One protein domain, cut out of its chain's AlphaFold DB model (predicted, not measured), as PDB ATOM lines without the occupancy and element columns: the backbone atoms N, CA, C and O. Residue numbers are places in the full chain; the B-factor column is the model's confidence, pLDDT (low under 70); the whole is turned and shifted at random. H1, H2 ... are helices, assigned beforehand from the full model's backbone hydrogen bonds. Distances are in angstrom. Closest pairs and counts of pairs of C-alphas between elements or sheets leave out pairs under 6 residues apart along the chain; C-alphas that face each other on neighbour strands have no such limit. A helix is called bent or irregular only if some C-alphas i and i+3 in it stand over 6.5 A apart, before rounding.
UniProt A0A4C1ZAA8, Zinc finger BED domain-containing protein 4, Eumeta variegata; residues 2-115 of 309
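Overview. This is residues 2 to 115 of the 309 residues of the protein "Zinc finger BED domain-containing protein 4" of Eumeta variegata (UniProt A0A4C1ZAA8). A sharply kinked helix, H4, makes the core of this small helical body: H2 crosses it on one side at a steep angle, and H5a, the first arm of a bent helix, folds back beside its first part. H3 lies across H4 beyond its kink, at one end of the body, while H1 and the second arm H5b lie at the opposite end. The printed part has 114 residues with five named helices, H1 to H5 in chain order, and no named strand; its class is all helix. It is compact, with a radius of gyration of the C-alphas of 14.6 A and spans of 41 by 32 by 22 A.

Along the chain. H1 covers residues 2 to 12, 15.4 A from first to last C-alpha, and begins at C-alpha 2 at (40.608, 33.682, 44.200). H2, residues 16 to 32, is 24.4 A long, and H3, residues 34 to 43, is 14.5 A. H4, residues 56 to 77, begins at C-alpha 56 at (40.050, 25.793, 38.480) and measures 26.2 A; it is irregular, with C-alphas 68 and 71 7.9 A apart, and has a kink of 75 degrees near residue 71. By its hydrogen bonds H5 was assigned as one helix, residues 89 to 114, but it is bent: C-alphas 101 and 104 are 6.7 A apart. Its arms are H5a, residues 89 to 101, 18.8 A, and H5b, residues 104 to 114, 15.1 A, ending at C-alpha 114 at (46.389, 25.427, 54.229). They stand at a steep tilt of 46 degrees.

Arrangement. H4 is the hub, touching four other helices. H4 and H5a form a helical hairpin, opposite ways at a shallow tilt of 30 degrees; their closest C-alphas, of Glu 64 and Cys 99, are 6.6 A apart. With residues 59 to 66 alone H4 touches H2, the same way at a steep tilt of 60 degrees, the closest C-alphas being those of Val 23 and Ile 63 at 7.0 A. With residues 72 to 77 alone it touches H3, about perpendicular at 86 degrees; the C-alphas of Ala 36 and Ile 76 come closest, at 6.5 A. H1 and H5b only just touch, with 3 pairs of C-alphas within 8 A, the closest those of Leu 2 and Thr 109 at 6.6 A. H1 and H3 are apart. Every O i to N i+4 pair is within hydrogen-bond range in H1, H2, H3, H5a and H5b; in H4 16 of 18 are.

Size, cuts and confidence. The C-alphas farthest apart, of Thr 81 and Glu 115, are 47.1 A from each other. The printed part has no cut. The links H3 to H4, 12 residues, and H4 to H5, 11 residues, are long. The mean pLDDT of the printed part is 91.8; residues 53 to 54 and 114 to 115 are under 70.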
ATOM      1  N   LEU A   2      39.572  34.203  45.115       86.31
ATOM      2  CA  LEU A   2      40.608  33.682  44.200       86.31
ATOM      3  C   LEU A   2      40.084  32.659  43.177       86.31
ATOM      4  O   LEU A   2      40.391  32.768  41.997       86.31
ATOM      5  N   ASN A   3      39.189  31.752  43.594       89.00
ATOM      6  CA  ASN A   3      38.526  30.809  42.681       89.00
ATOM      7  C   ASN A   3      37.824  31.499  41.501       89.00
ATOM      8  O   ASN A   3      37.928  31.052  40.366       89.00
ATOM      9  N   LEU A   4      37.122  32.603  41.771       89.31
ATOM     10  CA  LEU A   4      36.415  33.357  40.738       89.31
ATOM     11  C   LEU A   4      37.370  34.159  39.858       89.31
ATOM     12  O   LEU A   4      37.050  34.344  38.692       89.31
ATOM     13  N   VAL A   5      38.504  34.618  40.401       91.25
ATOM     14  CA  VAL A   5      39.556  35.275  39.611       91.25
ATOM     15  C   VAL A   5      40.046  34.301  38.547       91.25
ATOM     16  O   VAL A   5      39.836  34.552  37.369       91.25
ATOM     17  N   ALA A   6      40.573  33.142  38.946       92.75
ATOM     18  CA  ALA A   6      41.087  32.164  37.992       92.75
ATOM     19  C   ALA A   6      40.014  31.689  36.997       92.75
ATOM     20  O   ALA A   6      40.236  31.732  35.791       92.75
ATOM     21  N   GLN A   7      38.831  31.294  37.482       92.00
ATOM     22  CA  GLN A   7      37.783  30.753  36.616       92.00
ATOM     23  C   GLN A   7      37.286  31.785  35.595       92.00
ATOM     24  O   GLN A   7      37.238  31.491  34.405       92.00
ATOM     25  N   LYS A   8      36.978  33.018  36.024       93.62
ATOM     26  CA  LYS A   8      36.505  34.054  35.097       93.62
ATOM     27  C   LYS A   8      37.586  34.509  34.133       93.62
ATOM     28  O   LYS A   8      37.250  34.827  32.996       93.62
ATOM     29  N   SER A   9      38.848  34.535  34.550       94.69
ATOM     30  CA  SER A   9      39.938  34.881  33.643       94.69
ATOM     31  C   SER A   9      40.158  33.799  32.584       94.69
ATOM     32  O   SER A   9      40.336  34.138  31.418       94.69
ATOM     33  N   ILE A  10      40.067  32.515  32.952       94.56
ATOM     34  CA  ILE A  10      40.135  31.399  31.995       94.56
ATOM     35  C   ILE A  10      38.969  31.474  31.001       94.56
ATOM     36  O   ILE A  10      39.208  31.492  29.796       94.56
ATOM     37  N   ASP A  11      37.732  31.601  31.496       93.38
ATOM     38  CA  ASP A  11      36.519  31.651  30.664       93.38
ATOM     39  C   ASP A  11      36.527  32.828  29.671       93.38
ATOM     40  O   ASP A  11      36.020  32.716  28.557       93.38
ATOM     41  N   LYS A  12      37.089  33.975  30.071       94.75
ATOM     42  CA  LYS A  12      37.183  35.183  29.234       94.75
ATOM     43  C   LYS A  12      38.318  35.143  28.217       94.75
ATOM     44  O   LYS A  12      38.361  36.006  27.343       94.75
ATOM     45  N   THR A  13      39.264  34.217  28.346       96.06
ATOM     46  CA  THR A  13      40.439  34.185  27.474       96.06
ATOM     47  C   THR A  13      40.099  33.439  26.184       96.06
ATOM     48  O   THR A  13      39.804  32.245  26.239       96.06
ATOM     49  N   PRO A  14      40.149  34.094  25.010       95.06
ATOM     50  CA  PRO A  14      39.806  33.441  23.750       95.06
ATOM     51  C   PRO A  14      40.714  32.240  23.468       95.06
ATOM     52  O   PRO A  14      41.916  32.299  23.727       95.06
ATOM     53  N   ASN A  15      40.148  31.169  22.907       94.62
ATOM     54  CA  ASN A  15      40.821  29.911  22.536       94.62
ATOM     55  C   ASN A  15      41.409  29.089  23.702       94.62
ATOM     56  O   ASN A  15      41.755  27.923  23.512       94.62
ATOM     57  N   LEU A  16      41.515  29.649  24.912       95.81
ATOM     58  CA  LEU A  16      42.034  28.933  26.074       95.81
ATOM     59  C   LEU A  16      41.106  27.788  26.529       95.81
ATOM     60  O   LEU A  16      41.618  26.692  26.759       95.81
ATOM     61  N   PRO A  17      39.770  27.955  26.617       94.62
ATOM     62  CA  PRO A  17      38.874  26.846  26.945       94.62
ATOM     63  C   PRO A  17      38.986  25.662  25.975       94.62
ATOM     64  O   PRO A  17      39.017  24.513  26.413       94.62
ATOM     65  N   ASP A  18      39.127  25.928  24.673       94.81
ATOM     66  CA  ASP A  18      39.278  24.886  23.649       94.81
ATOM     67  C   ASP A  18      40.614  24.149  23.777       94.81
ATOM     68  O   ASP A  18      40.684  22.922  23.649       94.81
ATOM     69  N   LEU A  19      41.675  24.894  24.094       96.31
ATOM     70  CA  LEU A  19      43.000  24.351  24.360       96.31
ATOM     71  C   LEU A  19      43.001  23.445  25.603       96.31
ATOM     72  O   LEU A  19      43.536  22.335  25.573       96.31
ATOM     73  N   ILE A  20      42.331  23.869  26.675       95.56
ATOM     74  CA  ILE A  20      42.135  23.062  27.887       95.56
ATOM     75  C   ILE A  20      41.305  21.811  27.572       95.56
ATOM     76  O   ILE A  20      41.632  20.715  28.036       95.56
ATOM     77  N   ALA A  21      40.263  21.939  26.748       94.81
ATOM     78  CA  ALA A  21      39.453  20.807  26.314       94.81
ATOM     79  C   ALA A  21      40.271  19.787  25.503       94.81
ATOM     80  O   ALA A  21      40.048  18.584  25.643       94.81
ATOM     81  N   ALA A  22      41.248  20.229  24.703       96.19
ATOM     82  CA  ALA A  22      42.169  19.335  24.001       96.19
ATOM     83  C   ALA A  22      43.025  18.506  24.971       96.19
ATOM     84  O   ALA A  22      43.061  17.279  24.855       96.19
ATOM     85  N   VAL A  23      43.616  19.142  25.989       96.62
ATOM     86  CA  VAL A  23      44.348  18.437  27.059       96.62
ATOM     87  C   VAL A  23      43.439  17.433  27.770       96.62
ATOM     88  O   VAL A  23      43.814  16.277  27.971       96.62
ATOM     89  N   LYS A  24      42.207  17.839  28.096       95.31
ATOM     90  CA  LYS A  24      41.220  16.979  28.758       95.31
ATOM     91  C   LYS A  24      40.871  15.740  27.935       95.31
ATOM     92  O   LYS A  24      40.735  14.660  28.513       95.31
ATOM     93  N   ARG A  25      40.737  15.865  26.609       95.94
ATOM     94  CA  ARG A  25      40.490  14.720  25.712       95.94
ATOM     95  C   ARG A  25      41.631  13.711  25.775       95.94
ATOM     96  O   ARG A  25      41.363  12.529  25.967       95.94
ATOM     97  N   ILE A  26      42.878  14.179  25.704       96.50
ATOM     98  CA  ILE A  26      44.063  13.320  25.824       96.50
ATOM     99  C   ILE A  26      44.067  12.600  27.176       96.50
ATOM    100  O   ILE A  26      44.127  11.374  27.229       96.50
ATOM    101  N   VAL A  27      43.926  13.342  28.276       96.12
ATOM    102  CA  VAL A  27      43.910  12.766  29.631       96.12
ATOM    103  C   VAL A  27      42.786  11.743  29.803       96.12
ATOM    104  O   VAL A  27      42.990  10.692  30.412       96.12
ATOM    105  N   THR A  28      41.599  12.034  29.269       95.62
ATOM    106  CA  THR A  28      40.445  11.130  29.341       95.62
ATOM    107  C   THR A  28      40.710   9.844  28.563       95.62
ATOM    108  O   THR A  28      40.457   8.763  29.091       95.62
ATOM    109  N   TRP A  29      41.294   9.941  27.367       96.25
ATOM    110  CA  TRP A  29      41.667   8.775  26.571       96.25
ATOM    111  C   TRP A  29      42.683   7.882  27.297       96.25
ATOM    112  O   TRP A  29      42.446   6.684  27.424       96.25
ATOM    113  N   PHE A  30      43.742   8.447  27.892       95.31
ATOM    114  CA  PHE A  30      44.711   7.675  28.693       95.31
ATOM    115  C   PHE A  30      44.080   6.956  29.890       95.31
ATOM    116  O   PHE A  30      44.563   5.911  30.320       95.31
ATOM    117  N   LYS A  31      43.022   7.526  30.473       92.38
ATOM    118  CA  LYS A  31      42.295   6.895  31.579       92.38
ATOM    119  C   LYS A  31      41.354   5.781  31.125       92.38
ATOM    120  O   LYS A  31      41.042   4.911  31.930       92.38
ATOM    121  N   GLN A  32      40.888   5.824  29.879       93.31
ATOM    122  CA  GLN A  32      39.978   4.831  29.300       93.31
ATOM    123  C   GLN A  32      40.731   3.698  28.587       93.31
ATOM    124  O   GLN A  32      40.263   2.562  28.578       93.31
ATOM    125  N   CYS A  33      41.906   3.981  28.022       93.81
ATOM    126  CA  CYS A  33      42.752   2.999  27.357       93.81
ATOM    127  C   CYS A  33      43.701   2.331  28.363       93.81
ATOM    128  O   CYS A  33      44.698   2.920  28.783       93.81
ATOM    129  N   ILE A  34      43.404   1.080  28.734       92.25
ATOM    130  CA  ILE A  34      44.207   0.303  29.697       92.25
ATOM    131  C   ILE A  34      45.654   0.160  29.209       92.25
ATOM    132  O   ILE A  34      46.576   0.446  29.966       92.25
ATOM    133  N   ALA A  35      45.848  -0.184  27.930       93.75
ATOM    134  CA  ALA A  35      47.175  -0.356  27.337       93.75
ATOM    135  C   ALA A  35      48.029   0.920  27.438       93.75
ATOM    136  O   ALA A  35      49.137   0.877  27.968       93.75
ATOM    137  N   ALA A  36      47.480   2.074  27.039       92.94
ATOM    138  CA  ALA A  36      48.174   3.358  27.147       92.94
ATOM    139  C   ALA A  36      48.431   3.770  28.610       92.94
ATOM    140  O   ALA A  36      49.466   4.358  28.920       92.94
ATOM    141  N   SER A  37      47.512   3.447  29.529       92.00
ATOM    142  CA  SER A  37      47.703   3.680  30.966       92.00
ATOM    143  C   SER A  37      48.866   2.857  31.525       92.00
ATOM    144  O   SER A  37      49.662   3.378  32.305       92.00
ATOM    145  N   ASP A  38      48.977   1.590  31.126       93.31
ATOM    146  CA  ASP A  38      50.037   0.685  31.578       93.31
ATOM    147  C   ASP A  38      51.390   0.998  30.927       93.31
ATOM    148  O   ASP A  38      52.425   0.894  31.581       93.31
ATOM    149  N   GLU A  39      51.410   1.444  29.670       94.38
ATOM    150  CA  GLU A  39      52.603   2.031  29.043       94.38
ATOM    151  C   GLU A  39      53.093   3.256  29.816       94.38
ATOM    152  O   GLU A  39      54.256   3.302  30.214       94.38
ATOM    153  N   LEU A  40      52.199   4.192  30.143       94.25
ATOM    154  CA  LEU A  40      52.578   5.386  30.897       94.25
ATOM    155  C   LEU A  40      53.117   5.046  32.296       94.25
ATOM    156  O   LEU A  40      54.070   5.677  32.744       94.25
ATOM    157  N   ARG A  41      52.555   4.030  32.968       93.19
ATOM    158  CA  ARG A  41      53.054   3.541  34.271       93.19
ATOM    159  C   ARG A  41      54.442   2.913  34.188       93.19
ATOM    160  O   ARG A  41      55.146   2.899  35.188       93.19
ATOM    161  N   ARG A  42      54.827   2.370  33.028       93.38
ATOM    162  CA  ARG A  42      56.181   1.842  32.805       93.38
ATOM    163  C   ARG A  42      57.203   2.955  32.586       93.38
ATOM    164  O   ARG A  42      58.363   2.768  32.931       93.38
ATOM    165  N   GLU A  43      56.780   4.095  32.041       91.38
ATOM    166  CA  GLU A  43      57.657   5.252  31.811       91.38
ATOM    167  C   GLU A  43      57.706   6.236  32.992       91.38
ATOM    168  O   GLU A  43      58.665   6.999  33.119       91.38
ATOM    169  N   SER A  44      56.687   6.260  33.857       90.44
ATOM    170  CA  SER A  44      56.626   7.176  34.997       90.44
ATOM    171  C   SER A  44      55.779   6.651  36.156       90.44
ATOM    172  O   SER A  44      54.670   6.158  35.963       90.44
ATOM    173  N   ASP A  45      56.230   6.916  37.384       89.62
ATOM    174  CA  ASP A  45      55.449   6.677  38.607       89.62
ATOM    175  C   ASP A  45      54.252   7.639  38.762       89.62
ATOM    176  O   ASP A  45      53.372   7.459  39.610       89.62
ATOM    177  N   LEU A  46      54.200   8.706  37.958       90.62
ATOM    178  CA  LEU A  46      53.169   9.732  38.047       90.62
ATOM    179  C   LEU A  46      51.953   9.389  37.182       90.62
ATOM    180  O   LEU A  46      52.047   9.163  35.981       90.62
ATOM    181  N   LYS A  47      50.763   9.488  37.779       90.38
ATOM    182  CA  LYS A  47      49.487   9.372  37.058       90.38
ATOM    183  C   LYS A  47      49.029  10.723  36.505       90.38
ATOM    184  O   LYS A  47      49.280  11.767  37.121       90.38
ATOM    185  N   LEU A  48      48.316  10.695  35.376       92.88
ATOM    186  CA  LEU A  48      47.613  11.866  34.846       92.88
ATOM    187  C   LEU A  48      46.463  12.274  35.769       92.88
ATOM    188  O   LEU A  48      45.726  11.436  36.297       92.88
ATOM    189  N   ILE A  49      46.300  13.584  35.933       91.88
ATOM    190  CA  ILE A  49      45.236  14.194  36.730       91.88
ATOM    191  C   ILE A  49      44.147  14.642  35.766       91.88
ATOM    192  O   ILE A  49      44.452  15.260  34.756       91.88
ATOM    193  N   GLN A  50      42.891  14.332  36.076       88.31
ATOM    194  CA  GLN A  50      41.745  14.806  35.303       88.31
ATOM    195  C   GLN A  50      41.105  15.970  36.038       88.31
ATOM    196  O   GLN A  50      40.952  15.922  37.261       88.31
ATOM    197  N   ASP A  51      40.745  16.998  35.284       83.44
ATOM    198  CA  ASP A  51      40.065  18.155  35.828       83.44
ATOM    199  C   ASP A  51      38.635  17.808  36.276       83.44
ATOM    200  O   ASP A  51      37.931  16.975  35.701       83.44
ATOM    201  N   VAL A  52      38.196  18.503  37.315       75.88
ATOM    202  CA  VAL A  52      36.818  18.544  37.786       75.88
ATOM    203  C   VAL A  52      36.296  19.935  37.457       75.88
ATOM    204  O   VAL A  52      36.778  20.933  37.990       75.88
ATOM    205  N   THR A  53      35.287  20.000  36.591       61.34
ATOM    206  CA  THR A  53      34.811  21.228  35.926       61.34
ATOM    207  C   THR A  53      34.470  22.374  36.887       61.34
ATOM    208  O   THR A  53      34.481  23.538  36.508       61.34
ATOM    209  N   THR A  54      34.165  22.064  38.148       62.19
ATOM    210  CA  THR A  54      33.762  23.039  39.164       62.19
ATOM    211  C   THR A  54      34.926  23.721  39.892       62.19
ATOM    212  O   THR A  54      34.671  24.595  40.717       62.19
ATOM    213  N   ARG A  55      36.192  23.332  39.661       74.62
ATOM    214  CA  ARG A  55      37.351  23.871  40.401       74.62
ATOM    215  C   ARG A  55      38.549  24.115  39.488       74.62
ATOM    216  O   ARG A  55      39.207  23.165  39.068       74.62
ATOM    217  N   TRP A  56      38.902  25.382  39.298       89.12
ATOM    218  CA  TRP A  56      40.050  25.793  38.480       89.12
ATOM    219  C   TRP A  56      41.381  25.148  38.926       89.12
ATOM    220  O   TRP A  56      42.208  24.838  38.074       89.12
ATOM    221  N   ASN A  57      41.568  24.866  40.228       88.81
ATOM    222  CA  ASN A  57      42.755  24.164  40.749       88.81
ATOM    223  C   ASN A  57      42.973  22.821  40.040       88.81
ATOM    224  O   ASN A  57      44.090  22.469  39.682       88.81
ATOM    225  N   SER A  58      41.896  22.067  39.806       89.88
ATOM    226  CA  SER A  58      41.994  20.769  39.135       89.88
ATOM    227  C   SER A  58      42.381  20.909  37.661       89.88
ATOM    228  O   SER A  58      43.142  20.090  37.152       89.88
ATOM    229  N   THR A  59      41.926  21.977  36.998       92.44
ATOM    230  CA  THR A  59      42.346  22.338  35.643       92.44
ATOM    231  C   THR A  59      43.830  22.690  35.611       92.44
ATOM    232  O   THR A  59      44.556  22.159  34.776       92.44
ATOM    233  N   PHE A  60      44.302  23.509  36.555       94.94
ATOM    234  CA  PHE A  60      45.718  23.854  36.691       94.94
ATOM    235  C   PHE A  60      46.590  22.603  36.879       94.94
ATOM    236  O   PHE A  60      47.508  22.373  36.092       94.94
ATOM    237  N   TYR A  61      46.258  21.735  37.841       95.31
ATOM    238  CA  TYR A  61      47.029  20.511  38.085       95.31
ATOM    239  C   TYR A  61      46.963  19.514  36.921       95.31
ATOM    240  O   TYR A  61      47.935  18.796  36.683       95.31
ATOM    241  N   MET A  62      45.850  19.456  36.176       96.12
ATOM    242  CA  MET A  62      45.757  18.658  34.949       96.12
ATOM    243  C   MET A  62      46.758  19.150  33.900       96.12
ATOM    244  O   MET A  62      47.505  18.337  33.357       96.12
ATOM    245  N   ILE A  63      46.795  20.459  33.630       96.38
ATOM    246  CA  ILE A  63      47.708  21.043  32.637       96.38
ATOM    247  C   ILE A  63      49.160  20.853  33.079       96.38
ATOM    248  O   ILE A  63      49.976  20.369  32.300       96.38
ATOM    249  N   GLU A  64      49.485  21.168  34.334       96.88
ATOM    250  CA  GLU A  64      50.841  21.018  34.868       96.88
ATOM    251  C   GLU A  64      51.322  19.561  34.782       96.88
ATOM    252  O   GLU A  64      52.432  19.284  34.319       96.88
ATOM    253  N   ARG A  65      50.466  18.604  35.165       96.75
ATOM    254  CA  ARG A  65      50.790  17.177  35.075       96.75
ATOM    255  C   ARG A  65      50.954  16.718  33.630       96.75
ATOM    256  O   ARG A  65      51.869  15.947  33.351       96.75
ATOM    257  N   PHE A  66      50.087  17.181  32.732       97.19
ATOM    258  CA  PHE A  66      50.180  16.896  31.306       97.19
ATOM    259  C   PHE A  66      51.504  17.406  30.725       97.19
ATOM    260  O   PHE A  66      52.213  16.642  30.076       97.19
ATOM    261  N   LEU A  67      51.885  18.655  31.013       97.12
ATOM    262  CA  LEU A  67      53.148  19.237  30.549       97.12
ATOM    263  C   LEU A  67      54.358  18.455  31.075       97.12
ATOM    264  O   LEU A  67      55.283  18.181  30.313       97.12
ATOM    265  N   LYS A  68      54.325  18.027  32.346       96.62
ATOM    266  CA  LYS A  68      55.390  17.218  32.959       96.62
ATOM    267  C   LYS A  68      55.550  15.841  32.303       96.62
ATOM    268  O   LYS A  68      56.670  15.364  32.163       96.62
ATOM    269  N   LEU A  69      54.444  15.211  31.908       96.25
ATOM    270  CA  LEU A  69      54.426  13.879  31.289       96.25
ATOM    271  C   LEU A  69      54.417  13.915  29.755       96.25
ATOM    272  O   LEU A  69      54.382  12.864  29.118       96.25
ATOM    273  N   ARG A  70      54.484  15.106  29.148       95.19
ATOM    274  CA  ARG A  70      54.393  15.310  27.698       95.19
ATOM    275  C   ARG A  70      55.304  14.382  26.879       95.19
ATOM    276  O   ARG A  70      54.796  13.871  25.885       95.19
ATOM    277  N   PRO A  71      56.593  14.157  27.217       94.25
ATOM    278  CA  PRO A  71      57.454  13.294  26.405       94.25
ATOM    279  C   PRO A  71      56.915  11.862  26.289       94.25
ATOM    280  O   PRO A  71      56.767  11.359  25.177       94.25
ATOM    281  N   ALA A  72      56.528  11.262  27.418       95.31
ATOM    282  CA  ALA A  72      55.939   9.925  27.469       95.31
ATOM    283  C   ALA A  72      54.589   9.876  26.741       95.31
ATOM    284  O   ALA A  72      54.351   9.025  25.888       95.31
ATOM    285  N   ILE A  73      53.722  10.859  27.013       95.69
ATOM    286  CA  ILE A  73      52.418  10.994  26.348       95.69
ATOM    287  C   ILE A  73      52.579  11.037  24.826       95.69
ATOM    288  O   ILE A  73      51.847  10.358  24.114       95.69
ATOM    289  N   ASN A  74      53.531  11.831  24.329       94.94
ATOM    290  CA  ASN A  74      53.767  11.996  22.901       94.94
ATOM    291  C   ASN A  74      54.202  10.680  22.245       94.94
ATOM    292  O   ASN A  74      53.716  10.354  21.167       94.94
ATOM    293  N   ASN A  75      55.087   9.916  22.884       94.19
ATOM    294  CA  ASN A  75      55.520   8.620  22.360       94.19
ATOM    295  C   ASN A  75      54.350   7.635  22.286       94.19
ATOM    296  O   ASN A  75      54.101   7.062  21.229       94.19
ATOM    297  N   ILE A  76      53.584   7.517  23.372       94.88
ATOM    298  CA  ILE A  76      52.468   6.573  23.472       94.88
ATOM    299  C   ILE A  76      51.355   6.926  22.480       94.88
ATOM    300  O   ILE A  76      50.876   6.050  21.769       94.88
ATOM    301  N   ILE A  77      50.958   8.199  22.359       95.00
ATOM    302  CA  ILE A  77      49.916   8.611  21.398       95.00
ATOM    303  C   ILE A  77      50.271   8.176  19.971       95.00
ATOM    304  O   ILE A  77      49.410   7.674  19.253       95.00
ATOM    305  N   ASN A  78      51.541   8.295  19.577       92.56
ATOM    306  CA  ASN A  78      51.997   7.911  18.238       92.56
ATOM    307  C   ASN A  78      51.966   6.391  17.982       92.56
ATOM    308  O   ASN A  78      52.073   5.968  16.832       92.56
ATOM    309  N   CYS A  79      51.800   5.567  19.020       92.56
ATOM    310  CA  CYS A  79      51.698   4.112  18.911       92.56
ATOM    311  C   CYS A  79      50.248   3.596  18.863       92.56
ATOM    312  O   CYS A  79      50.037   2.409  18.619       92.56
ATOM    313  N   HIS A  80      49.244   4.454  19.077       92.88
ATOM    314  CA  HIS A  80      47.842   4.042  19.203       92.88
ATOM    315  C   HIS A  80      46.947   4.755  18.184       92.88
ATOM    316  O   HIS A  80      46.717   5.955  18.268       92.88
ATOM    317  N   THR A  81      46.338   4.007  17.260       91.00
ATOM    318  CA  THR A  81      45.451   4.571  16.216       91.00
ATOM    319  C   THR A  81      44.152   5.176  16.754       91.00
ATOM    320  O   THR A  81      43.529   5.993  16.083       91.00
ATOM    321  N   SER A  82      43.731   4.778  17.958       92.88
ATOM    322  CA  SER A  82      42.554   5.331  18.642       92.88
ATOM    323  C   SER A  82      42.857   6.603  19.438       92.88
ATOM    324  O   SER A  82      41.941   7.171  20.039       92.88
ATOM    325  N   ALA A  83      44.125   7.025  19.497       93.12
ATOM    326  CA  ALA A  83      44.537   8.167  20.291       93.12
ATOM    327  C   ALA A  83      44.048   9.492  19.680       93.12
ATOM    328  O   ALA A  83      44.006   9.643  18.457       93.12
ATOM    329  N   PRO A  84      43.678  10.475  20.519       94.38
ATOM    330  CA  PRO A  84      43.378  11.820  20.050       94.38
ATOM    331  C   PRO A  84      44.637  12.522  19.527       94.38
ATOM    332  O   PRO A  84      45.760  12.195  19.913       94.38
ATOM    333  N   GLU A  85      44.433  13.541  18.691       93.31
ATOM    334  CA  GLU A  85      45.519  14.370  18.167       93.31
ATOM    335  C   GLU A  85      46.301  15.057  19.299       93.31
ATOM    336  O   GLU A  85      45.723  15.619  20.238       93.31
ATOM    337  N   MET A  86      47.630  15.010  19.196       94.88
ATOM    338  CA  MET A  86      48.532  15.663  20.137       94.88
ATOM    339  C   MET A  86      48.589  17.176  19.893       94.88
ATOM    340  O   MET A  86      48.444  17.655  18.772       94.88
ATOM    341  N   LEU A  87      48.854  17.945  20.951       95.62
ATOM    342  CA  LEU A  87      49.024  19.393  20.839       95.62
ATOM    343  C   LEU A  87      50.290  19.758  20.054       95.62
ATOM    344  O   LEU A  87      51.361  19.178  20.260       95.62
ATOM    345  N   ASN A  88      50.183  20.781  19.207       95.00
ATOM    346  CA  ASN A  88      51.320  21.302  18.453       95.00
ATOM    347  C   ASN A  88      52.268  22.141  19.334       95.00
ATOM    348  O   ASN A  88      51.946  22.528  20.456       95.00
ATOM    349  N   ALA A  89      53.456  22.460  18.810       94.44
ATOM    350  CA  ALA A  89      54.487  23.175  19.566       94.44
ATOM    351  C   ALA A  89      54.019  24.534  20.120       94.44
ATOM    352  O   ALA A  89      54.344  24.868  21.258       94.44
ATOM    353  N   LYS A  90      53.221  25.291  19.353       95.44
ATOM    354  CA  LYS A  90      52.671  26.580  19.794       95.44
ATOM    355  C   LYS A  90      51.715  26.397  20.973       95.44
ATOM    356  O   LYS A  90      51.884  27.048  21.994       95.44
ATOM    357  N   GLN A  91      50.786  25.450  20.864       96.19
ATOM    358  CA  GLN A  91      49.821  25.129  21.917       96.19
ATOM    359  C   GLN A  91      50.496  24.683  23.223       96.19
ATOM    360  O   GLN A  91      50.004  24.974  24.311       96.19
ATOM    361  N   ILE A  92      51.638  23.995  23.137       97.06
ATOM    362  CA  ILE A  92      52.430  23.638  24.320       97.06
ATOM    363  C   ILE A  92      53.050  24.876  24.982       97.06
ATOM    364  O   ILE A  92      53.063  24.964  26.211       97.06
ATOM    365  N   ILE A  93      53.546  25.834  24.193       96.38
ATOM    366  CA  ILE A  93      54.057  27.110  24.715       96.38
ATOM    367  C   ILE A  93      52.915  27.891  25.376       96.38
ATOM    368  O   ILE A  93      53.075  28.315  26.518       96.38
ATOM    369  N   ASP A  94      51.752  27.983  24.722       96.44
ATOM    370  CA  ASP A  94      50.550  28.620  25.275       96.44
ATOM    371  C   ASP A  94      50.182  28.020  26.646       96.44
ATOM    372  O   ASP A  94      50.008  28.748  27.620       96.44
ATOM    373  N   LEU A  95      50.127  26.686  26.766       96.75
ATOM    374  CA  LEU A  95      49.834  26.006  28.038       96.75
ATOM    375  C   LEU A  95      50.899  26.251  29.115       96.75
ATOM    376  O   LEU A  95      50.571  26.314  30.299       96.75
ATOM    377  N   THR A  96      52.165  26.376  28.715       96.62
ATOM    378  CA  THR A  96      53.260  26.670  29.646       96.62
ATOM    379  C   THR A  96      53.098  28.073  30.228       96.62
ATOM    380  O   THR A  96      53.146  28.230  31.446       96.62
ATOM    381  N   GLU A  97      52.814  29.077  29.392       96.31
ATOM    382  CA  GLU A  97      52.537  30.445  29.853       96.31
ATOM    383  C   GLU A  97      51.280  30.507  30.730       96.31
ATOM    384  O   GLU A  97      51.288  31.157  31.774       96.31
ATOM    385  N   VAL A  98      50.221  29.776  30.364       96.25
ATOM    386  CA  VAL A  98      48.998  29.662  31.175       96.25
ATOM    387  C   VAL A  98      49.312  29.130  32.574       96.25
ATOM    388  O   VAL A  98      48.840  29.698  33.559       96.25
ATOM    389  N   CYS A  99      50.119  28.072  32.686       95.38
ATOM    390  CA  CYS A  99      50.545  27.550  33.984       95.38
ATOM    391  C   CYS A  99      51.319  28.594  34.791       95.38
ATOM    392  O   CYS A  99      51.012  28.795  35.963       95.38
ATOM    393  N   GLU A 100      52.273  29.296  34.185       95.19
ATOM    394  CA  GLU A 100      53.065  30.305  34.896       95.19
ATOM    395  C   GLU A 100      52.222  31.500  35.373       95.19
ATOM    396  O   GLU A 100      52.428  31.990  36.482       95.19
ATOM    397  N   ILE A 101      51.203  31.911  34.611       95.75
ATOM    398  CA  ILE A 101      50.271  32.978  35.014       95.75
ATOM    399  C   ILE A 101      49.339  32.525  36.148       95.75
ATOM    400  O   ILE A 101      49.027  33.307  37.050       95.75
ATOM    401  N   LEU A 102      48.867  31.275  36.118       94.75
ATOM    402  CA  LEU A 102      47.946  30.741  37.128       94.75
ATOM    403  C   LEU A 102      48.657  30.302  38.418       94.75
ATOM    404  O   LEU A 102      48.037  30.304  39.484       94.75
ATOM    405  N   ARG A 103      49.951  29.968  38.357       94.25
ATOM    406  CA  ARG A 103      50.748  29.475  39.492       94.25
ATOM    407  C   ARG A 103      50.736  30.422  40.706       94.25
ATOM    408  O   ARG A 103      50.477  29.932  41.804       94.25
ATOM    409  N   PRO A 104      50.911  31.753  40.577       93.25
ATOM    410  CA  PRO A 104      50.755  32.680  41.700       93.25
ATOM    411  C   PRO A 104      49.387  32.597  42.389       93.25
ATOM    412  O   PRO A 104      49.302  32.717  43.612       93.25
ATOM    413  N   ILE A 105      48.310  32.366  41.628       93.06
ATOM    414  CA  ILE A 105      46.960  32.206  42.185       93.06
ATOM    415  C   ILE A 105      46.871  30.890  42.967       93.06
ATOM    416  O   ILE A 105      46.195  30.847  43.996       93.06
ATOM    417  N   GLU A 106      47.548  29.829  42.511       92.25
ATOM    418  CA  GLU A 106      47.506  28.497  43.144       92.25
ATOM    419  C   GLU A 106      48.208  28.544  44.480       92.25
ATOM    420  O   GLU A 106      47.611  28.184  45.490       92.25
ATOM    421  N   ILE A 107      49.412  29.108  44.481       88.56
ATOM    422  CA  ILE A 107      50.207  29.329  45.677       88.56
ATOM    423  C   ILE A 107      49.400  30.157  46.679       88.56
ATOM    424  O   ILE A 107      49.176  29.714  47.798       88.56
ATOM    425  N   THR A 108      48.852  31.300  46.254       88.25
ATOM    426  CA  THR A 108      48.030  32.155  47.128       88.25
ATOM    427  C   THR A 108      46.807  31.411  47.670       88.25
ATOM    428  O   THR A 108      46.423  31.580  48.822       88.25
ATOM    429  N   THR A 109      46.174  30.573  46.847       87.19
ATOM    430  CA  THR A 109      45.019  29.771  47.265       87.19
ATOM    431  C   THR A 109      45.427  28.697  48.265       87.19
ATOM    432  O   THR A 109      44.687  28.460  49.213       87.19
ATOM    433  N   ARG A 110      46.595  28.072  48.096       84.38
ATOM    434  CA  ARG A 110      47.131  27.085  49.031       84.38
ATOM    435  C   ARG A 110      47.497  27.719  50.367       84.38
ATOM    436  O   ARG A 110      47.101  27.159  51.378       84.38
ATOM    437  N   GLU A 111      48.129  28.890  50.380       81.56
ATOM    438  CA  GLU A 111      48.373  29.647  51.619       81.56
ATOM    439  C   GLU A 111      47.051  29.965  52.333       81.56
ATOM    440  O   GLU A 111      46.898  29.760  53.534       81.56
ATOM    441  N   VAL A 112      46.033  30.377  51.567       78.31
ATOM    442  CA  VAL A 112      44.707  30.696  52.112       78.31
ATOM    443  C   VAL A 112      43.939  29.460  52.606       78.31
ATOM    444  O   VAL A 112      43.106  29.562  53.501       78.31
ATOM    445  N   CYS A 113      44.159  28.291  52.010       72.69
ATOM    446  CA  CYS A 113      43.432  27.066  52.352       72.69
ATOM    447  C   CYS A 113      44.189  26.139  53.316       72.69
ATOM    448  O   CYS A 113      43.558  25.279  53.925       72.69
ATOM    449  N   GLY A 114      45.514  26.264  53.408       59.53
ATOM    450  CA  GLY A 114      46.389  25.427  54.229       59.53
ATOM    451  C   GLY A 114      46.474  25.884  55.682       59.53
ATOM    452  O   GLY A 114      46.767  25.081  56.566       59.53
ATOM    453  N   GLU A 115      46.161  27.148  55.952       58.00
ATOM    454  CA  GLU A 115      46.066  27.660  57.313       58.00
ATOM    455  C   GLU A 115      44.688  27.339  57.895       58.00
ATOM    456  O   GLU A 115      43.661  27.618  57.274       58.00
TER     457      GLU A 115